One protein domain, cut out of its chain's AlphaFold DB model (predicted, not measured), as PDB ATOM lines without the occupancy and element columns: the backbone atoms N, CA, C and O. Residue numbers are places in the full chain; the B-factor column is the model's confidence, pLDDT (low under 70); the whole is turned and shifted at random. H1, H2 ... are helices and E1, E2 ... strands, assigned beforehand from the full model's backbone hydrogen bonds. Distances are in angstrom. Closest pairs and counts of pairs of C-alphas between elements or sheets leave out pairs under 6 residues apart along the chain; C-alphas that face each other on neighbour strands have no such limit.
ATOM      1  N   SER A  83      32.602 162.465  42.854       89.25
ATOM      2  CA  SER A  83      32.416 163.562  41.893       89.25
ATOM      3  C   SER A  83      31.696 164.751  42.545       89.25
ATOM      4  O   SER A  83      30.944 164.558  43.502       89.25
ATOM      5  N   SER A  84      31.899 165.966  42.015       91.19
ATOM      6  CA  SER A  84      31.235 167.181  42.523       91.19
ATOM      7  C   SER A  84      29.717 167.053  42.475       91.19
ATOM      8  O   SER A  84      29.042 167.363  43.444       91.19
ATOM      9  N   GLU A  85      29.172 166.512  41.389       89.00
ATOM     10  CA  GLU A  85      27.722 166.373  41.216       89.00
ATOM     11  C   GLU A  85      27.113 165.382  42.218       89.00
ATOM     12  O   GLU A  85      26.015 165.583  42.735       89.00
ATOM     13  N   MET A  86      27.829 164.298  42.536       90.50
ATOM     14  CA  MET A  86      27.398 163.363  43.578       90.50
ATOM     15  C   MET A  86      27.366 164.043  44.944       90.50
ATOM     16  O   MET A  86      26.399 163.885  45.683       90.50
ATOM     17  N   LEU A  87      28.408 164.812  45.269       92.69
ATOM     18  CA  LEU A  87      28.472 165.566  46.515       92.69
ATOM     19  C   LEU A  87      27.380 166.646  46.578       92.69
ATOM     20  O   LEU A  87      26.745 166.784  47.618       92.69
ATOM     21  N   ALA A  88      27.096 167.340  45.474       93.62
ATOM     22  CA  ALA A  88      26.022 168.328  45.388       93.62
ATOM     23  C   ALA A  88      24.655 167.712  45.715       93.62
ATOM     24  O   ALA A  88      23.909 168.271  46.514       93.62
ATOM     25  N   ASN A  89      24.364 166.515  45.197       92.62
ATOM     26  CA  ASN A  89      23.144 165.778  45.542       92.62
ATOM     27  C   ASN A  89      23.049 165.463  47.043       92.62
ATOM     28  O   ASN A  89      21.985 165.612  47.641       92.62
ATOM     29  N   VAL A  90      24.161 165.095  47.683       92.62
ATOM     30  CA  VAL A  90      24.194 164.861  49.138       92.62
ATOM     31  C   VAL A  90      24.008 166.162  49.927       92.62
ATOM     32  O   VAL A  90      23.282 166.168  50.920       92.62
ATOM     33  N   ILE A  91      24.603 167.272  49.472       93.50
ATOM     34  CA  ILE A  91      24.402 168.604  50.063       93.50
ATOM     35  C   ILE A  91      22.927 169.007  49.970       93.50
ATOM     36  O   ILE A  91      22.341 169.402  50.976       93.50
ATOM     37  N   MET A  92      22.304 168.861  48.798       92.88
ATOM     38  CA  MET A  92      20.880 169.153  48.611       92.88
ATOM     39  C   MET A  92      20.009 168.306  49.534       92.88
ATOM     40  O   MET A  92      19.130 168.842  50.205       92.88
ATOM     41  N   ALA A  93      20.288 167.006  49.633       91.12
ATOM     42  CA  ALA A  93      19.556 166.108  50.515       91.12
ATOM     43  C   ALA A  93      19.661 166.525  51.988       91.12
ATOM     44  O   ALA A  93      18.669 166.480  52.720       91.12
ATOM     45  N   TYR A  94      20.843 166.966  52.429       91.62
ATOM     46  CA  TYR A  94      21.017 167.512  53.771       91.62
ATOM     47  C   TYR A  94      20.198 168.790  53.963       91.62
ATOM     48  O   TYR A  94      19.457 168.881  54.938       91.62
ATOM     49  N   LEU A  95      20.293 169.753  53.042       90.88
ATOM     50  CA  LEU A  95      19.624 171.051  53.160       90.88
ATOM     51  C   LEU A  95      18.093 170.940  53.121       90.88
ATOM     52  O   LEU A  95      17.426 171.642  53.879       90.88
ATOM     53  N   LEU A  96      17.545 170.045  52.290       88.62
ATOM     54  CA  LEU A  96      16.112 169.718  52.241       88.62
ATOM     55  C   LEU A  96      15.637 168.939  53.476       88.62
ATOM     56  O   LEU A  96      14.448 168.951  53.802       88.62
ATOM     57  N   GLY A  97      16.559 168.264  54.164       86.62
ATOM     58  CA  GLY A  97      16.290 167.563  55.409       86.62
ATOM     59  C   GLY A  97      15.834 168.494  56.532       86.62
ATOM     60  O   GLY A  97      16.042 169.710  56.512       86.62
ATOM     61  N   LYS A  98      15.212 167.895  57.545       85.56
ATOM     62  CA  LYS A  98      14.794 168.582  58.768       85.56
ATOM     63  C   LYS A  98      15.719 168.212  59.920       85.56
ATOM     64  O   LYS A  98      16.184 167.076  60.003       85.56
ATOM     65  N   ASP A  99      15.948 169.176  60.796       81.38
ATOM     66  CA  ASP A  99      16.659 168.990  62.053       81.38
ATOM     67  C   ASP A  99      15.761 168.294  63.097       81.38
ATOM     68  O   ASP A  99      14.558 168.117  62.881       81.38
ATOM     69  N   GLU A 100      16.313 167.958  64.263       75.81
ATOM     70  CA  GLU A 100      15.602 167.319  65.386       75.81
ATOM     71  C   GLU A 100      14.356 168.108  65.836       75.81
ATOM     72  O   GLU A 100      13.372 167.534  66.301       75.81
ATOM     73  N   ASN A 101      14.362 169.427  65.623       76.50
ATOM     74  CA  ASN A 101      13.259 170.341  65.933       76.50
ATOM     75  C   ASN A 101      12.224 170.483  64.796       76.50
ATOM     76  O   ASN A 101      11.349 171.344  64.859       76.50
ATOM     77  N   GLY A 102      12.345 169.708  63.714       79.00
ATOM     78  CA  GLY A 102      11.451 169.755  62.552       79.00
ATOM     79  C   GLY A 102      11.655 170.957  61.617       79.00
ATOM     80  O   GLY A 102      10.940 171.078  60.620       79.00
ATOM     81  N   LYS A 103      12.626 171.835  61.906       83.38
ATOM     82  CA  LYS A 103      13.001 172.979  61.059       83.38
ATOM     83  C   LYS A 103      13.899 172.510  59.902       83.38
ATOM     84  O   LYS A 103      14.769 171.678  60.146       83.38
ATOM     85  N   PRO A 104      13.743 173.027  58.670       84.62
ATOM     86  CA  PRO A 104      14.649 172.698  57.571       84.62
ATOM     87  C   PRO A 104      16.102 173.095  57.867       84.62
ATOM     88  O   PRO A 104      16.349 174.184  58.396       84.62
ATOM     89  N   ASN A 105      17.061 172.254  57.473       86.62
ATOM     90  CA  ASN A 105      18.489 172.445  57.760       86.62
ATOM     91  C   ASN A 105      19.075 173.706  57.103       86.62
ATOM     92  O   ASN A 105      19.973 174.338  57.653       86.62
ATOM     93  N   TYR A 106      18.542 174.152  55.963       85.81
ATOM     94  CA  TYR A 106      18.985 175.419  55.365       85.81
ATOM     95  C   TYR A 106      18.689 176.649  56.249       85.81
ATOM     96  O   TYR A 106      19.349 177.675  56.112       85.81
ATOM     97  N   MET A 107      17.724 176.566  57.174       85.69
ATOM     98  CA  MET A 107      17.389 177.658  58.096       85.69
ATOM     99  C   MET A 107      18.197 177.639  59.403       85.69
ATOM    100  O   MET A 107      17.957 178.494  60.265       85.69
ATOM    101  N   THR A 108      19.057 176.639  59.611       84.06
ATOM    102  CA  THR A 108      19.862 176.481  60.834       84.06
ATOM    103  C   THR A 108      21.339 176.821  60.633       84.06
ATOM    104  O   THR A 108      22.031 176.992  61.627       84.06
ATOM    105  N   LEU A 109      21.806 176.974  59.385       83.12
ATOM    106  CA  LEU A 109      23.201 177.294  59.055       83.12
ATOM    107  C   LEU A 109      23.595 178.735  59.421       83.12
ATOM    108  O   LEU A 109      24.260 178.959  60.425       83.12
ATOM    109  N   ASP A 110      23.191 179.711  58.608       87.25
ATOM    110  CA  ASP A 110      23.473 181.135  58.816       87.25
ATOM    111  C   ASP A 110      22.282 181.979  58.321       87.25
ATOM    112  O   ASP A 110      21.677 181.634  57.296       87.25
ATOM    113  N   PRO A 111      21.921 183.086  59.002       86.75
ATOM    114  CA  PRO A 111      20.817 183.945  58.581       86.75
ATOM    115  C   PRO A 111      20.941 184.479  57.147       86.75
ATOM    116  O   PRO A 111      19.929 184.574  56.452       86.75
ATOM    117  N   LYS A 112      22.158 184.795  56.677       88.06
ATOM    118  CA  LYS A 112      22.404 185.292  55.314       88.06
ATOM    119  C   LYS A 112      22.167 184.201  54.274       88.06
ATOM    120  O   LYS A 112      21.593 184.470  53.222       88.06
ATOM    121  N   VAL A 113      22.567 182.965  54.578       88.50
ATOM    122  CA  VAL A 113      22.337 181.804  53.703       88.50
ATOM    123  C   VAL A 113      20.844 181.495  53.621       88.50
ATOM    124  O   VAL A 113      20.306 181.343  52.527       88.50
ATOM    125  N   ALA A 114      20.145 181.490  54.760       88.62
ATOM    126  CA  ALA A 114      18.698 181.292  54.796       88.62
ATOM    127  C   ALA A 114      17.943 182.392  54.025       88.62
ATOM    128  O   ALA A 114      16.952 182.114  53.350       88.62
ATOM    129  N   GLU A 115      18.411 183.640  54.090       89.62
ATOM    130  CA  GLU A 115      17.863 184.743  53.300       89.62
ATOM    131  C   GLU A 115      18.118 184.593  51.800       89.62
ATOM    132  O   GLU A 115      17.209 184.837  51.011       89.62
ATOM    133  N   TYR A 116      19.309 184.150  51.400       90.00
ATOM    134  CA  TYR A 116      19.613 183.890  49.996       90.00
ATOM    135  C   TYR A 116      18.751 182.757  49.427       90.00
ATOM    136  O   TYR A 116      18.174 182.904  48.350       90.00
ATOM    137  N   LEU A 117      18.612 181.653  50.161       90.44
ATOM    138  CA  LEU A 117      17.880 180.465  49.716       90.44
ATOM    139  C   LEU A 117      16.357 180.624  49.746       90.44
ATOM    140  O   LEU A 117      15.651 179.721  49.312       90.44
ATOM    141  N   THR A 118      15.826 181.744  50.240       90.19
ATOM    142  CA  THR A 118      14.380 181.966  50.313       90.19
ATOM    143  C   THR A 118      13.920 183.166  49.485       90.19
ATOM    144  O   THR A 118      14.625 184.161  49.309       90.19
ATOM    145  N   LYS A 119      12.698 183.081  48.954       86.12
ATOM    146  CA  LYS A 119      11.995 184.150  48.232       86.12
ATOM    147  C   LYS A 119      10.826 184.669  49.074       86.12
ATOM    148  O   LYS A 119      10.187 183.918  49.807       86.12
ATOM    149  N   LYS A 120      10.534 185.970  48.963       79.00
ATOM    150  CA  LYS A 120       9.339 186.586  49.566       79.00
ATOM    151  C   LYS A 120       8.143 186.337  48.650       79.00
ATOM    152  O   LYS A 120       8.150 186.804  47.516       79.00
ATOM    153  N   GLU A 121       7.132 185.627  49.135       63.62
ATOM    154  CA  GLU A 121       5.987 185.211  48.313       63.62
ATOM    155  C   GLU A 121       4.887 186.291  48.219       63.62
ATOM    156  O   GLU A 121       4.121 186.335  47.258       63.62
ATOM    157  N   LYS A 122       4.822 187.222  49.186       58.34
ATOM    158  CA  LYS A 122       3.852 188.335  49.212       58.34
ATOM    159  C   LYS A 122       4.497 189.652  49.641       58.34
ATOM    160  O   LYS A 122       5.393 189.675  50.485       58.34
ATOM    161  N   ALA A 123       3.954 190.766  49.140       53.72
ATOM    162  CA  ALA A 123       4.354 192.129  49.514       53.72
ATOM    163  C   ALA A 123       4.228 192.425  51.029       53.72
ATOM    164  O   ALA A 123       4.901 193.323  51.528       53.72
ATOM    165  N   ASN A 124       3.433 191.635  51.769       51.00
ATOM    166  CA  ASN A 124       3.188 191.803  53.208       51.00
ATOM    167  C   ASN A 124       4.151 191.020  54.134       51.00
ATOM    168  O   ASN A 124       3.961 191.029  55.342       51.00
ATOM    169  N   GLY A 125       5.213 190.397  53.610       51.84
ATOM    170  CA  GLY A 125       6.491 190.296  54.334       51.84
ATOM    171  C   GLY A 125       6.745 189.190  55.375       51.84
ATOM    172  O   GLY A 125       7.883 189.139  55.837       51.84
ATOM    173  N   GLU A 126       5.808 188.303  55.728       54.53
ATOM    174  CA  GLU A 126       6.048 187.351  56.842       54.53
ATOM    175  C   GLU A 126       6.421 185.910  56.437       54.53
ATOM    176  O   GLU A 126       7.154 185.256  57.175       54.53
ATOM    177  N   GLU A 127       6.022 185.422  55.257       60.94
ATOM    178  CA  GLU A 127       6.285 184.033  54.842       60.94
ATOM    179  C   GLU A 127       7.331 183.969  53.715       60.94
ATOM    180  O   GLU A 127       7.202 184.608  52.663       60.94
ATOM    181  N   ARG A 128       8.427 183.246  53.978       74.75
ATOM    182  CA  ARG A 128       9.561 183.050  53.067       74.75
ATOM    183  C   ARG A 128       9.550 181.603  52.571       74.75
ATOM    184  O   ARG A 128       9.698 180.688  53.377       74.75
ATOM    185  N   VAL A 129       9.404 181.411  51.262       85.06
ATOM    186  CA  VAL A 129       9.376 180.086  50.617       85.06
ATOM    187  C   VAL A 129      10.763 179.747  50.078       85.06
ATOM    188  O   VAL A 129      11.507 180.643  49.673       85.06
ATOM    189  N   LEU A 130      11.129 178.466  50.099       86.94
ATOM    190  CA  LEU A 130      12.389 177.974  49.547       86.94
ATOM    191  C   LEU A 130      12.467 178.261  48.042       86.94
ATOM    192  O   LEU A 130      11.550 177.958  47.286       86.94
ATOM    193  N   ASP A 131      13.588 178.824  47.610       90.69
ATOM    194  CA  ASP A 131      13.929 178.962  46.205       90.69
ATOM    195  C   ASP A 131      14.765 177.761  45.759       90.69
ATOM    196  O   ASP A 131      15.985 177.729  45.919       90.69
ATOM    197  N   GLU A 132      14.086 176.760  45.210       90.38
ATOM    198  CA  GLU A 132      14.675 175.482  44.793       90.38
ATOM    199  C   GLU A 132      15.799 175.643  43.759       90.38
ATOM    200  O   GLU A 132      16.782 174.907  43.804       90.38
ATOM    201  N   VAL A 133      15.702 176.647  42.880       91.75
ATOM    202  CA  VAL A 133      16.735 176.944  41.874       91.75
ATOM    203  C   VAL A 133      18.002 177.472  42.548       91.75
ATOM    204  O   VAL A 133      19.097 176.985  42.286       91.75
ATOM    205  N   ARG A 134      17.869 178.407  43.500       93.31
ATOM    206  CA  ARG A 134      19.026 178.902  44.271       93.31
ATOM    207  C   ARG A 134      19.656 177.811  45.123       93.31
ATOM    208  O   ARG A 134      20.868 177.821  45.304       93.31
ATOM    209  N   LEU A 135      18.851 176.892  45.658       93.12
ATOM    210  CA  LEU A 135      19.355 175.746  46.411       93.12
ATOM    211  C   LEU A 135      20.226 174.840  45.536       93.12
ATOM    212  O   LEU A 135      21.300 174.428  45.979       93.12
ATOM    213  N   TYR A 136      19.772 174.562  44.312       93.56
ATOM    214  CA  TYR A 136      20.507 173.772  43.331       93.56
ATOM    215  C   TYR A 136      21.869 174.403  43.003       93.56
ATOM    216  O   TYR A 136      22.912 173.781  43.227       93.56
ATOM    217  N   ASP A 137      21.869 175.677  42.598       92.06
ATOM    218  CA  ASP A 137      23.089 176.424  42.262       92.06
ATOM    219  C   ASP A 137      24.065 176.495  43.446       92.06
ATOM    220  O   ASP A 137      25.275 176.289  43.303       92.06
ATOM    221  N   PHE A 138      23.535 176.756  44.643       93.62
ATOM    222  CA  PHE A 138      24.309 176.838  45.876       93.62
ATOM    223  C   PHE A 138      24.996 175.511  46.215       93.62
ATOM    224  O   PHE A 138      26.196 175.491  46.506       93.62
ATOM    225  N   ALA A 139      24.266 174.395  46.139       94.19
ATOM    226  CA  ALA A 139      24.805 173.071  46.427       94.19
ATOM    227  C   ALA A 139      25.876 172.648  45.409       94.19
ATOM    228  O   ALA A 139      26.933 172.153  45.810       94.19
ATOM    229  N   ASN A 140      25.648 172.898  44.115       92.75
ATOM    230  CA  ASN A 140      26.632 172.643  43.061       92.75
ATOM    231  C   ASN A 140      27.913 173.457  43.273       92.75
ATOM    232  O   ASN A 140      29.022 172.919  43.174       92.75
ATOM    233  N   LYS A 141      27.777 174.743  43.626       93.06
ATOM    234  CA  LYS A 141      28.937 175.604  43.853       93.06
ATOM    235  C   LYS A 141      29.759 175.157  45.060       93.06
ATOM    236  O   LYS A 141      30.985 175.098  44.963       93.06
ATOM    237  N   LEU A 142      29.104 174.816  46.168       94.31
ATOM    238  CA  LEU A 142      29.781 174.360  47.383       94.31
ATOM    239  C   LEU A 142      30.439 172.994  47.231       94.31
ATOM    240  O   LEU A 142      31.556 172.809  47.709       94.31
ATOM    241  N   ALA A 143      29.797 172.053  46.536       94.62
ATOM    242  CA  ALA A 143      30.401 170.755  46.261       94.62
ATOM    243  C   ALA A 143      31.741 170.899  45.524       94.62
ATOM    244  O   ALA A 143      32.727 170.258  45.895       94.62
ATOM    245  N   GLY A 144      31.790 171.788  44.525       92.75
ATOM    246  CA  GLY A 144      33.018 172.104  43.801       92.75
ATOM    247  C   GLY A 144      34.081 172.714  44.715       92.75
ATOM    248  O   GLY A 144      35.218 172.246  44.723       92.75
ATOM    249  N   LEU A 145      33.697 173.705  45.529       92.94
ATOM    250  CA  LEU A 145      34.603 174.376  46.464       92.94
ATOM    251  C   LEU A 145      35.194 173.424  47.507       92.94
ATOM    252  O   LEU A 145      36.402 173.454  47.709       92.94
ATOM    253  N   PHE A 146      34.402 172.541  48.121       93.12
ATOM    254  CA  PHE A 146      34.908 171.592  49.123       93.12
ATOM    255  C   PHE A 146      35.966 170.645  48.542       93.12
ATOM    256  O   PHE A 146      37.037 170.481  49.130       93.12
ATOM    257  N   LEU A 147      35.724 170.090  47.350       91.12
ATOM    258  CA  LEU A 147      36.722 169.267  46.657       91.12
ATOM    259  C   LEU A 147      37.969 170.083  46.272       91.12
ATOM    260  O   LEU A 147      39.096 169.574  46.293       91.12
ATOM    261  N   GLU A 148      37.792 171.356  45.921       89.31
ATOM    262  CA  GLU A 148      38.896 172.247  45.580       89.31
ATOM    263  C   GLU A 148      39.723 172.649  46.808       89.31
ATOM    264  O   GLU A 148      40.951 172.697  46.732       89.31
ATOM    265  N   TYR A 149      39.102 172.874  47.967       90.88
ATOM    266  CA  TYR A 149      39.796 173.169  49.222       90.88
ATOM    267  C   TYR A 149      40.689 172.003  49.641       90.88
ATOM    268  O   TYR A 149      41.882 172.193  49.879       90.88
ATOM    269  N   GLU A 150      40.152 170.784  49.633       88.62
ATOM    270  CA  GLU A 150      40.904 169.567  49.948       88.62
ATOM    271  C   GLU A 150      42.120 169.352  49.030       88.62
ATOM    272  O   GLU A 150      43.185 168.921  49.477       88.62
ATOM    273  N   THR A 151      41.991 169.673  47.739       86.81
ATOM    274  CA  THR A 151      43.069 169.484  46.753       86.81
ATOM    275  C   THR A 151      44.071 170.643  46.695       86.81
ATOM    276  O   THR A 151      45.230 170.434  46.320       86.81
ATOM    277  N   SER A 152      43.657 171.855  47.071       88.19
ATOM    278  CA  SER A 152      44.487 173.069  47.062       88.19
ATOM    279  C   SER A 152      45.113 173.412  48.413       88.19
ATOM    280  O   SER A 152      45.979 174.281  48.459       88.19
ATOM    281  N   ARG A 153      44.700 172.764  49.511       88.31
ATOM    282  CA  ARG A 153      45.257 172.962  50.862       88.31
ATOM    283  C   ARG A 153      45.711 171.652  51.513       88.31
ATOM    284  O   ARG A 153      45.270 171.321  52.617       88.31
ATOM    285  N   PRO A 154      46.588 170.876  50.859       86.06
ATOM    286  CA  PRO A 154      47.007 169.599  51.402       86.06
ATOM    287  C   PRO A 154      48.033 169.738  52.533       86.06
ATOM    288  O   PRO A 154      48.756 170.730  52.635       86.06
ATOM    289  N   GLN A 155      48.142 168.696  53.354       79.88
ATOM    290  CA  GLN A 155      49.151 168.608  54.408       79.88
ATOM    291  C   GLN A 155      50.571 168.480  53.829       79.88
ATOM    292  O   GLN A 155      50.788 167.830  52.805       79.88
ATOM    293  N   GLY A 156      51.566 169.081  54.495       68.62
ATOM    294  CA  GLY A 156      52.980 168.930  54.128       68.62
ATOM    295  C   GLY A 156      53.445 169.840  52.984       68.62
ATOM    296  O   GLY A 156      54.576 169.709  52.505       68.62
ATOM    297  N   PHE A 157      52.609 170.787  52.557       68.69
ATOM    298  CA  PHE A 157      53.009 171.891  51.689       68.69
ATOM    299  C   PHE A 157      53.622 173.024  52.529       68.69
ATOM    300  O   PHE A 157      53.032 173.444  53.518       68.69
ATOM    301  N   LEU A 158      54.827 173.498  52.174       62.72
ATOM    302  CA  LEU A 158      55.567 174.550  52.905       62.72
ATOM    303  C   LEU A 158      55.760 174.290  54.421       62.72
ATOM    304  O   LEU A 158      55.892 175.235  55.188       62.72
ATOM    305  N   GLN A 159      55.782 173.021  54.858       62.59
ATOM    306  CA  GLN A 159      55.798 172.625  56.282       62.59
ATOM    307  C   GLN A 159      54.568 173.102  57.092       62.59
ATOM    308  O   GLN A 159      54.599 173.093  58.320       62.59
ATOM    309  N   ALA A 160      53.475 173.482  56.422       71.06
ATOM    310  CA  ALA A 160      52.213 173.845  57.054       71.06
ATOM    311  C   ALA A 160      51.296 172.624  57.254       71.06
ATOM    312  O   ALA A 160      51.366 171.627  56.522       71.06
ATOM    313  N   LYS A 161      50.411 172.730  58.251       82.25
ATOM    314  CA  LYS A 161      49.256 171.840  58.412       82.25
ATOM    315  C   LYS A 161      48.266 172.056  57.259       82.25
ATOM    316  O   LYS A 161      48.131 173.179  56.772       82.25
ATOM    317  N   GLY A 162      47.615 170.987  56.811       84.75
ATOM    318  CA  GLY A 162      46.619 171.029  55.733       84.75
ATOM    319  C   GLY A 162      45.215 171.338  56.248       84.75
ATOM    320  O   GLY A 162      44.972 171.272  57.449       84.75
ATOM    321  N   ILE A 163      44.263 171.602  55.348       88.88
ATOM    322  CA  ILE A 163      42.866 171.869  55.741       88.88
ATOM    323  C   ILE A 163      42.251 170.694  56.509       88.88
ATOM    324  O   ILE A 163      41.571 170.898  57.508       88.88
ATOM    325  N   LEU A 164      42.561 169.458  56.108       85.69
ATOM    326  CA  LEU A 164      42.065 168.257  56.783       85.69
ATOM    327  C   LEU A 164      42.639 168.079  58.195       85.69
ATOM    328  O   LEU A 164      42.039 167.355  58.976       85.69
ATOM    329  N   ASP A 165      43.735 168.752  58.564       86.56
ATOM    330  CA  ASP A 165      44.224 168.737  59.951       86.56
ATOM    331  C   ASP A 165      43.309 169.546  60.885       86.56
ATOM    332  O   ASP A 165      43.226 169.235  62.071       86.56
ATOM    333  N   TYR A 166      42.618 170.558  60.350       87.50
ATOM    334  CA  TYR A 166      41.678 171.426  61.071       87.50
ATOM    335  C   TYR A 166      40.240 170.919  60.936       87.50
ATOM    336  O   TYR A 166      39.475 170.905  61.896       87.50
ATOM    337  N   TRP A 167      39.878 170.449  59.742       90.19
ATOM    338  CA  TRP A 167      38.554 169.931  59.406       90.19
ATOM    339  C   TRP A 167      38.495 168.397  59.499       90.19
ATOM    340  O   TRP A 167      37.846 167.743  58.681       90.19
ATOM    341  N   SER A 168      39.192 167.805  60.475       86.12
ATOM    342  CA  SER A 168      39.158 166.357  60.730       86.12
ATOM    343  C   SER A 168      38.075 165.970  61.731       86.12
ATOM    344  O   SER A 168      37.689 166.740  62.613       86.12
ATOM    345  N   GLU A 169      37.645 164.713  61.650       82.69
ATOM    346  CA  GLU A 169      36.766 164.113  62.654       82.69
ATOM    347  C   GLU A 169      37.427 164.071  64.048       82.69
ATOM    348  O   GLU A 169      36.754 164.237  65.064       82.69
ATOM    349  N   ASP A 170      38.752 163.913  64.110       82.00
ATOM    350  CA  ASP A 170      39.510 163.913  65.366       82.00
ATOM    351  C   ASP A 170      39.476 165.266  66.081       82.00
ATOM    352  O   ASP A 170      39.420 165.302  67.314       82.00
ATOM    353  N   VAL A 171      39.513 166.374  65.331       83.56
ATOM    354  CA  VAL A 171      39.310 167.720  65.886       83.56
ATOM    355  C   VAL A 171      37.882 167.834  66.398       83.56
ATOM    356  O   VAL A 171      37.693 168.098  67.584       83.56
ATOM    357  N   LEU A 172      36.890 167.485  65.572       83.94
ATOM    358  CA  LEU A 172      35.477 167.529  65.955       83.94
ATOM    359  C   LEU A 172      35.189 166.757  67.258       83.94
ATOM    360  O   LEU A 172      34.453 167.241  68.115       83.94
ATOM    361  N   ARG A 173      35.805 165.582  67.450       81.56
ATOM    362  CA  ARG A 173      35.677 164.776  68.679       81.56
ATOM    363  C   ARG A 173      36.316 165.423  69.913       81.56
ATOM    364  O   ARG A 173      35.871 165.152  71.025       81.56
ATOM    365  N   LYS A 174      37.372 166.227  69.744       82.25
ATOM    366  CA  LYS A 174      38.112 166.865  70.847       82.25
ATOM    367  C   LYS A 174      37.497 168.192  71.283       82.25
ATOM    368  O   LYS A 174      37.382 168.424  72.483       82.25
ATOM    369  N   SER A 175      37.164 169.061  70.333       76.62
ATOM    370  CA  SER A 175      36.711 170.440  70.575       76.62
ATOM    371  C   SER A 175      35.196 170.616  70.467       76.62
ATOM    372  O   SER A 175      34.676 171.612  70.957       76.62
ATOM    373  N   GLY A 176      34.476 169.673  69.849       78.81
ATOM    374  CA  GLY A 176      33.036 169.773  69.581       78.81
ATOM    375  C   GLY A 176      32.682 170.566  68.315       78.81
ATOM    376  O   GLY A 176      31.590 170.389  67.782       78.81
ATOM    377  N   GLU A 177      33.611 171.368  67.787       83.81
ATOM    378  CA  GLU A 177      33.492 172.129  66.536       83.81
ATOM    379  C   GLU A 177      34.803 172.064  65.737       83.81
ATOM    380  O   GLU A 177      35.866 171.803  66.299       83.81
ATOM    381  N   LEU A 178      34.734 172.293  64.421       87.25
ATOM    382  CA  LEU A 178      35.928 172.362  63.569       87.25
ATOM    383  C   LEU A 178      36.697 173.676  63.788       87.25
ATOM    384  O   LEU A 178      36.088 174.742  63.951       87.25
ATOM    385  N   ASP A 179      38.026 173.591  63.731       87.38
ATOM    386  CA  ASP A 179      38.924 174.738  63.889       87.38
ATOM    387  C   ASP A 179      38.982 175.594  62.609       87.38
ATOM    388  O   ASP A 179      38.839 175.085  61.492       87.38
ATOM    389  N   ASP A 180      39.231 176.896  62.771       87.75
ATOM    390  CA  ASP A 180      39.369 177.838  61.654       87.75
ATOM    391  C   ASP A 180      40.742 177.686  60.972       87.75
ATOM    392  O   ASP A 180      41.789 177.663  61.627       87.75
ATOM    393  N   PHE A 181      40.740 177.599  59.642       88.50
ATOM    394  CA  PHE A 181      41.922 177.479  58.788       88.50
ATOM    395  C   PHE A 181      42.147 178.739  57.940       88.50
ATOM    396  O   PHE A 181      43.290 179.174  57.759       88.50
ATOM    397  N   PHE A 182      41.081 179.339  57.402       87.62
ATOM    398  CA  PHE A 182      41.172 180.504  56.526       87.62
ATOM    399  C   PHE A 182      41.174 181.802  57.330       87.62
ATOM    400  O   PHE A 182      40.147 182.352  57.717       87.62
ATOM    401  N   VAL A 183      42.374 182.342  57.530       84.88
ATOM    402  CA  VAL A 183      42.592 183.495  58.402       84.88
ATOM    403  C   VAL A 183      43.137 184.696  57.622       84.88
ATOM    404  O   VAL A 183      44.094 184.587  56.849       84.88
ATOM    405  N   LYS A 184      42.535 185.869  57.842       83.12
ATOM    406  CA  LYS A 184      43.002 187.171  57.353       83.12
ATOM    407  C   LYS A 184      43.921 187.818  58.382       83.12
ATOM    408  O   LYS A 184      43.580 187.907  59.558       83.12
ATOM    409  N   LYS A 185      45.050 188.354  57.917       79.81
ATOM    410  CA  LYS A 185      45.914 189.207  58.737       79.81
ATOM    411  C   LYS A 185      45.370 190.624  58.738       79.81
ATOM    412  O   LYS A 185      45.311 191.265  57.691       79.81
ATOM    413  N   THR A 186      44.969 191.101  59.907       77.62
ATOM    414  CA  THR A 186      44.533 192.484  60.108       77.62
ATOM    415  C   THR A 186      45.517 193.197  61.015       77.62
ATOM    416  O   THR A 186      45.881 192.685  62.071       77.62
ATOM    417  N   TRP A 187      45.962 194.379  60.593       75.50
ATOM    418  CA  TRP A 187      46.862 195.181  61.407       75.50
ATOM    419  C   TRP A 187      46.115 195.703  62.633       75.50
ATOM    420  O   TRP A 187      45.222 196.550  62.518       75.50
ATOM    421  N   ASP A 188      46.496 195.217  63.808       74.44
ATOM    422  CA  ASP A 188      45.969 195.723  65.061       74.44
ATOM    423  C   ASP A 188      46.750 196.977  65.478       74.44
ATOM    424  O   ASP A 188      47.949 196.946  65.782       74.44
ATOM    425  N   LYS A 189      46.050 198.117  65.479       75.25
ATOM    426  CA  LYS A 189      46.624 199.422  65.823       75.25
ATOM    427  C   LYS A 189      47.080 199.499  67.284       75.25
ATOM    428  O   LYS A 189      47.970 200.299  67.567       75.25
ATOM    429  N   GLU A 190      46.503 198.704  68.187       72.88
ATOM    430  CA  GLU A 190      46.834 198.730  69.617       72.88
ATOM    431  C   GLU A 190      48.041 197.849  69.943       72.88
ATOM    432  O   GLU A 190      48.955 198.286  70.646       72.88
ATOM    433  N   THR A 191      48.082 196.630  69.403       74.38
ATOM    434  CA  THR A 191      49.159 195.669  69.693       74.38
ATOM    435  C   THR A 191      50.359 195.787  68.751       74.38
ATOM    436  O   THR A 191      51.424 195.262  69.073       74.38
ATOM    437  N   LYS A 192      50.230 196.515  67.627       74.19
ATOM    438  CA  LYS A 192      51.241 196.622  66.551       74.19
ATOM    439  C   LYS A 192      51.697 195.257  66.017       74.19
ATOM    440  O   LYS A 192      52.850 195.097  65.612       74.19
ATOM    441  N   ILE A 193      50.808 194.272  66.058       72.12
ATOM    442  CA  ILE A 193      51.028 192.919  65.555       72.12
ATOM    443  C   ILE A 193      49.860 192.597  64.621       72.12
ATOM    444  O   ILE A 193      48.728 193.014  64.863       72.12
ATOM    445  N   ASP A 194      50.129 191.867  63.541       74.25
ATOM    446  CA  ASP A 194      49.064 191.335  62.694       74.25
ATOM    447  C   ASP A 194      48.229 190.338  63.502       74.25
ATOM    448  O   ASP A 194      48.734 189.298  63.934       74.25
ATOM    449  N   LYS A 195      46.950 190.655  63.708       78.12
ATOM    450  CA  LYS A 195      45.992 189.743  64.316       78.12
ATOM    451  C   LYS A 195      45.338 188.898  63.236       78.12
ATOM    452  O   LYS A 195      44.807 189.408  62.244       78.12
ATOM    453  N   ASP A 196      45.359 187.607  63.497       79.81
ATOM    454  CA  ASP A 196      44.717 186.566  62.722       79.81
ATOM    455  C   ASP A 196      43.202 186.578  63.007       79.81
ATOM    456  O   ASP A 196      42.765 186.333  64.133       79.81
ATOM    457  N   VAL A 197      42.405 186.938  61.997       81.62
ATOM    458  CA  VAL A 197      40.937 187.011  62.059       81.62
ATOM    459  C   VAL A 197      40.330 185.989  61.088       81.62
ATOM    460  O   VAL A 197      40.661 186.044  59.899       81.62
ATOM    461  N   PRO A 198      39.457 185.070  61.545       80.94
ATOM    462  CA  PRO A 198      38.780 184.107  60.676       80.94
ATOM    463  C   PRO A 198      37.935 184.773  59.590       80.94
ATOM    464  O   PRO A 198      37.455 185.898  59.743       80.94
ATOM    465  N   VAL A 199      37.736 184.069  58.481       86.00
ATOM    466  CA  VAL A 199      36.849 184.514  57.404       86.00
ATOM    467  C   VAL A 199      35.377 184.314  57.796       86.00
ATOM    468  O   VAL A 199      34.990 183.218  58.182       86.00
ATOM    469  N   ASP A 200      34.529 185.335  57.606       82.56
ATOM    470  CA  ASP A 200      33.095 185.300  57.959       82.56
ATOM    471  C   ASP A 200      32.360 184.032  57.470       82.56
ATOM    472  O   ASP A 200      31.627 183.398  58.233       82.56
ATOM    473  N   ASN A 201      32.575 183.637  56.208       89.06
ATOM    474  CA  ASN A 201      31.886 182.496  55.589       89.06
ATOM    475  C   ASN A 201      32.396 181.126  56.068       89.06
ATOM    476  O   ASN A 201      31.677 180.138  55.949       89.06
ATOM    477  N   GLU A 202      33.600 181.052  56.640       90.81
ATOM    478  CA  GLU A 202      34.186 179.781  57.079       90.81
ATOM    479  C   GLU A 202      33.342 179.116  58.176       90.81
ATOM    480  O   GLU A 202      33.207 177.894  58.211       90.81
ATOM    481  N   SER A 203      32.713 179.925  59.031       88.94
ATOM    482  CA  SER A 203      31.923 179.485  60.185       88.94
ATOM    483  C   SER A 203      30.762 178.539  59.838       88.94
ATOM    484  O   SER A 203      30.579 177.496  60.474       88.94
ATOM    485  N   TRP A 204      29.976 178.869  58.815       89.94
ATOM    486  CA  TRP A 204      28.853 178.040  58.387       89.94
ATOM    487  C   TRP A 204      29.287 176.984  57.363       89.94
ATOM    488  O   TRP A 204      28.727 175.886  57.364       89.94
ATOM    489  N   GLU A 205      30.318 177.252  56.547       92.44
ATOM    490  CA  GLU A 205      30.877 176.270  55.607       92.44
ATOM    491  C   GLU A 205      31.481 175.065  56.340       92.44
ATOM    492  O   GLU A 205      31.186 173.926  55.977       92.44
ATOM    493  N   LYS A 206      32.237 175.284  57.427       90.69
ATOM    494  CA  LYS A 206      32.780 174.197  58.262       90.69
ATOM    495  C   LYS A 206      31.669 173.406  58.959       90.69
ATOM    496  O   LYS A 206      31.731 172.179  59.040       90.69
ATOM    497  N   THR A 207      30.615 174.091  59.407       89.44
ATOM    498  CA  THR A 207      29.441 173.445  60.009       89.44
ATOM    499  C   THR A 207      28.773 172.520  58.995       89.44
ATOM    500  O   THR A 207      28.552 171.344  59.289       89.44
ATOM    501  N   LEU A 208      28.535 172.999  57.772       91.31
ATOM    502  CA  LEU A 208      27.984 172.192  56.687       91.31
ATOM    503  C   LEU A 208      28.904 171.015  56.321       91.31
ATOM    504  O   LEU A 208      28.438 169.877  56.246       91.31
ATOM    505  N   TYR A 209      30.207 171.264  56.159       91.75
ATOM    506  CA  TYR A 209      31.205 170.233  55.865       91.75
ATOM    507  C   TYR A 209      31.189 169.121  56.924       91.75
ATOM    508  O   TYR A 209      31.133 167.937  56.584       91.75
ATOM    509  N   SER A 210      31.137 169.488  58.211       90.44
ATOM    510  CA  SER A 210      31.083 168.529  59.319       90.44
ATOM    511  C   SER A 210      29.863 167.609  59.246       90.44
ATOM    512  O   SER A 210      29.992 166.412  59.470       90.44
ATOM    513  N   LYS A 211      28.693 168.132  58.863       88.69
ATOM    514  CA  LYS A 211      27.446 167.358  58.778       88.69
ATOM    515  C   LYS A 211      27.436 166.372  57.609       88.69
ATOM    516  O   LYS A 211      26.740 165.359  57.671       88.69
ATOM    517  N   ILE A 212      28.197 166.658  56.555       90.44
ATOM    518  CA  ILE A 212      28.277 165.813  55.362       90.44
ATOM    519  C   ILE A 212      29.332 164.719  55.539       90.44
ATOM    520  O   ILE A 212      29.041 163.541  55.312       90.44
ATOM    521  N   PHE A 213      30.549 165.109  55.933       87.56
ATOM    522  CA  PHE A 213      31.723 164.235  55.939       87.56
ATOM    523  C   PHE A 213      31.953 163.511  57.265       87.56
ATOM    524  O   PHE A 213      32.493 162.405  57.238       87.56
ATOM    525  N   HIS A 214      31.495 164.065  58.393       86.50
ATOM    526  CA  HIS A 214      31.810 163.563  59.736       86.50
ATOM    527  C   HIS A 214      30.557 163.123  60.502       86.50
ATOM    528  O   HIS A 214      29.451 163.605  60.261       86.50
ATOM    529  N   ASN A 215      30.718 162.197  61.448       80.69
ATOM    530  CA  ASN A 215      29.690 161.867  62.437       80.69
ATOM    531  C   ASN A 215      30.334 161.263  63.696       80.69
ATOM    532  O   ASN A 215      30.995 160.237  63.631       80.69
ATOM    533  N   VAL A 216      30.104 161.880  64.858       66.06
ATOM    534  CA  VAL A 216      30.757 161.509  66.129       66.06
ATOM    535  C   VAL A 216      30.342 160.112  66.626       66.06
ATOM    536  O   VAL A 216      31.141 159.442  67.275       66.06
ATOM    537  N   ASN A 217      29.122 159.656  66.309       60.00
ATOM    538  CA  ASN A 217      28.523 158.435  66.871       60.00
ATOM    539  C   ASN A 217      28.085 157.403  65.806       60.00
ATOM    540  O   ASN A 217      27.236 156.555  66.088       60.00
ATOM    541  N   GLY A 218      28.623 157.455  64.583       71.38
ATOM    542  CA  GLY A 218      28.277 156.504  63.521       71.38
ATOM    543  C   GLY A 218      28.822 156.888  62.146       71.38
ATOM    544  O   GLY A 218      29.728 157.704  62.040       71.38
ATOM    545  N   ASP A 219      28.246 156.319  61.087       75.62
ATOM    546  CA  ASP A 219      28.627 156.640  59.707       75.62
ATOM    547  C   ASP A 219      28.215 158.072  59.334       75.62
ATOM    548  O   ASP A 219      27.115 158.529  59.679       75.62
ATOM    549  N   SER A 220      29.072 158.775  58.589       85.31
ATOM    550  CA  SER A 220      28.756 160.098  58.039       85.31
ATOM    551  C   SER A 220      27.593 160.044  57.048       85.31
ATOM    552  O   SER A 220      27.282 158.983  56.494       85.31
ATOM    553  N   LEU A 221      26.935 161.183  56.798       86.12
ATOM    554  CA  LEU A 221      25.822 161.246  55.845       86.12
ATOM    555  C   LEU A 221      26.249 160.734  54.464       86.12
ATOM    556  O   LEU A 221      25.561 159.902  53.876       86.12
ATOM    557  N   LEU A 222      27.426 161.165  54.003       87.69
ATOM    558  CA  LEU A 222      28.041 160.702  52.761       87.69
ATOM    559  C   LEU A 222      28.171 159.168  52.729       87.69
ATOM    560  O   LEU A 222      27.759 158.515  51.770       87.69
ATOM    561  N   THR A 223      28.696 158.580  53.806       84.94
ATOM    562  CA  THR A 223      28.916 157.130  53.910       84.94
ATOM    563  C   THR A 223      27.595 156.361  53.887       84.94
ATOM    564  O   THR A 223      27.479 155.353  53.190       84.94
ATOM    565  N   ARG A 224      26.570 156.866  54.584       85.69
ATOM    566  CA  ARG A 224      25.226 156.269  54.622       85.69
ATOM    567  C   ARG A 224      24.539 156.280  53.257       85.69
ATOM    568  O   ARG A 224      23.976 155.257  52.864       85.69
ATOM    569  N   VAL A 225      24.602 157.405  52.539       85.56
ATOM    570  CA  VAL A 225      24.038 157.557  51.183       85.56
ATOM    571  C   VAL A 225      24.620 156.501  50.252       85.56
ATOM    572  O   VAL A 225      23.888 155.755  49.603       85.56
ATOM    573  N   PHE A 226      25.946 156.389  50.212       85.19
ATOM    574  CA  PHE A 226      26.591 155.466  49.287       85.19
ATOM    575  C   PHE A 226      26.518 154.006  49.730       85.19
ATOM    576  O   PHE A 226      26.472 153.123  48.878       85.19
ATOM    577  N   ALA A 227      26.444 153.723  51.034       82.50
ATOM    578  CA  ALA A 227      26.175 152.372  51.519       82.50
ATOM    579  C   ALA A 227      24.822 151.853  51.000       82.50
ATOM    580  O   ALA A 227      24.761 150.727  50.509       82.50
ATOM    581  N   LYS A 228      23.775 152.690  51.031       82.00
ATOM    582  CA  LYS A 228      22.459 152.369  50.456       82.00
ATOM    583  C   LYS A 228      22.497 152.236  48.936       82.00
ATOM    584  O   LYS A 228      22.021 151.230  48.425       82.00
ATOM    585  N   ALA A 229      23.152 153.166  48.238       79.56
ATOM    586  CA  ALA A 229      23.286 153.119  46.778       79.56
ATOM    587  C   ALA A 229      23.921 151.812  46.261       79.56
ATOM    588  O   ALA A 229      23.645 151.373  45.150       79.56
ATOM    589  N   ASN A 230      24.791 151.184  47.056       74.62
ATOM    590  CA  ASN A 230      25.419 149.913  46.692       74.62
ATOM    591  C   ASN A 230      24.560 148.682  47.006       74.62
ATOM    592  O   ASN A 230      24.802 147.627  46.426       74.62
ATOM    593  N   GLY A 231      23.603 148.790  47.933       63.38
ATOM    594  CA  GLY A 231      22.769 147.671  48.380       63.38
ATOM    595  C   GLY A 231      21.772 147.169  47.329       63.38
ATOM    596  O   GLY A 231      21.312 146.040  47.437       63.38
ATOM    597  N   GLU A 232      21.476 147.972  46.303       57.41
ATOM    598  CA  GLU A 232      20.533 147.635  45.220       57.41
ATOM    599  C   GLU A 232      21.149 146.798  44.085       57.41
ATOM    600  O   GLU A 232      20.437 146.320  43.207       57.41
ATOM    601  N   SER A 233      22.471 146.598  44.071       53.25
ATOM    602  CA  SER A 233      23.148 145.781  43.055       53.25
ATOM    603  C   SER A 233      23.446 144.380  43.597       53.25
ATOM    604  O   SER A 233      24.355 144.227  44.411       53.25
ATOM    605  N   GLU A 234      22.745 143.349  43.102       45.34
ATOM    606  CA  GLU A 234      22.856 141.949  43.572       45.34
ATOM    607  C   GLU A 234      24.274 141.333  43.476       45.34
ATOM    608  O   GLU A 234      24.530 140.294  44.080       45.34
ATOM    609  N   GLU A 235      25.232 141.971  42.784       52.22
ATOM    610  CA  GLU A 235      26.551 141.380  42.498       52.22
ATOM    611  C   GLU A 235      27.811 142.128  42.991       52.22
ATOM    612  O   GLU A 235      28.908 141.632  42.735       52.22
ATOM    613  N   ASN A 236      27.769 143.260  43.716       45.41
ATOM    614  CA  ASN A 236      29.026 143.981  44.022       45.41
ATOM    615  C   ASN A 236      29.272 144.407  45.479       45.41
ATOM    616  O   ASN A 236      28.487 145.080  46.132       45.41
ATOM    617  N   LYS A 237      30.483 144.050  45.933       54.91
ATOM    618  CA  LYS A 237      31.195 144.499  47.138       54.91
ATOM    619  C   LYS A 237      30.949 145.991  47.432       54.91
ATOM    620  O   LYS A 237      31.170 146.812  46.551       54.91
ATOM    621  N   GLN A 238      30.601 146.321  48.682       66.62
ATOM    622  CA  GLN A 238      30.413 147.678  49.227       66.62
ATOM    623  C   GLN A 238      31.435 148.689  48.664       66.62
ATOM    624  O   GLN A 238      32.622 148.623  48.990       66.62
ATOM    625  N   ILE A 239      30.976 149.594  47.793       76.62
ATOM    626  CA  ILE A 239      31.810 150.589  47.106       76.62
ATOM    627  C   ILE A 239      31.895 151.865  47.958       76.62
ATOM    628  O   ILE A 239      30.886 152.517  48.219       76.62
TER     629      ILE A 239
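Overview. This is residues 83 to 239 of the 1194 residues of the protein "DNA helicase/exodeoxyribonuclease V, gamma subunit" of Fibrobacter sp. UWT2 (UniProt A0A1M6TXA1). A loose, flat group of crossed helices has the longest helix, H3, along one side, H1 crossing it, and H6 in the middle of the whole. The hairpin of E1 and E2, joined by a short link, lies with H2 at the end of H3 where that helix begins, and H4 and then H5 lie toward its other end; a second hairpin, E3 and E4, makes an arm at one far end, and H7 leads to residues 232 to 237, which stick out at another. The printed part has 157 residues with seven named helices and four named strands, in the order H1, H2, E1, E2, H3, H4, H5, E3, E4, H6, H7. Each hairpin is an antiparallel sheet of two strands, and the class is mostly helix. The whole is loose, with a radius of gyration of the C-alphas of 18.6 A, and spans 61 by 54 by 26 A.

Arrangement. H1, residues 84 to 96, is the hub, touching three other helices. It touches H3, residues 132 to 152, with the C-alphas of Ala 88 and Asn 140 closest at 4.9 A, at a steep tilt of 51 degrees, opposite ways. With residues 90 to 94 alone it only just touches residue 212 of H6, residues 202 to 213, with 3 pairs of C-alphas within 8 A; the closest, Ile 91 and Ile 212, are 7.1 A apart, and the lines are about perpendicular at 80 degrees. With residues 87 to 90 alone it touches H7, residues 221 to 231, closest at the C-alphas of Val 90 and Leu 222, 6.7 A, opposite ways at a steep tilt of 69.5 degrees, only just short of about perpendicular. The helix packing is mostly crossed, with no shallow tilt in these three pairs. H2, residues 111 to 116, is close to but not clearly touching H3, the closest C-alphas being Tyr 116 and Arg 134 at 7.6 A. E1, residues 118 to 120, and E2, residues 128 to 130, form an antiparallel hairpin, with N 119 and O 129 within hydrogen-bond range at 2.8 A. H3 with residues 149 to 150 alone only just touches H4, residues 163 to 166, with 3 pairs of C-alphas within 8 A; the closest are Glu 150 and Ile 163, 6.5 A. H5, residues 169 to 175, touches no helix. E3, residues 183 to 187, and E4, residues 194 to 198, form the other antiparallel hairpin, with N 184 and O 197 at 2.8 A. H6 and H7 touch only at the corner, the closest C-alphas being Ile 212 and Leu 221, 5.2 A. Every O i to N i+4 pair is within hydrogen-bond range in H1, H2, H3, H5 and H7, in H6 7 of 8 are, and H4 is too short for such a pair.

Along the chain. H1 begins at C-alpha 84, (31.235, 167.181, 42.523), and is 18.2 A long. H3 is 30.0 A long, from C-alpha 132 at (14.675, 175.482, 44.793). E3 is 12.8 A and E4 12.7 A long. H6 and H7 are each 15.8 A long, and H7 ends at C-alpha 231, (22.769, 147.671, 48.380).

Size, cuts and confidence. The C-alphas farthest apart, Glu 190 and Glu 234, are 66.9 A apart. The printed part, 83 to 239, has no cut. The link from H1 to H2, residues 97 to 110, is long. The mean pLDDT of the printed part is 82.1, and it is under 70 at residues 121 to 127, 156 to 159, 216 to 217 and 231 to 238.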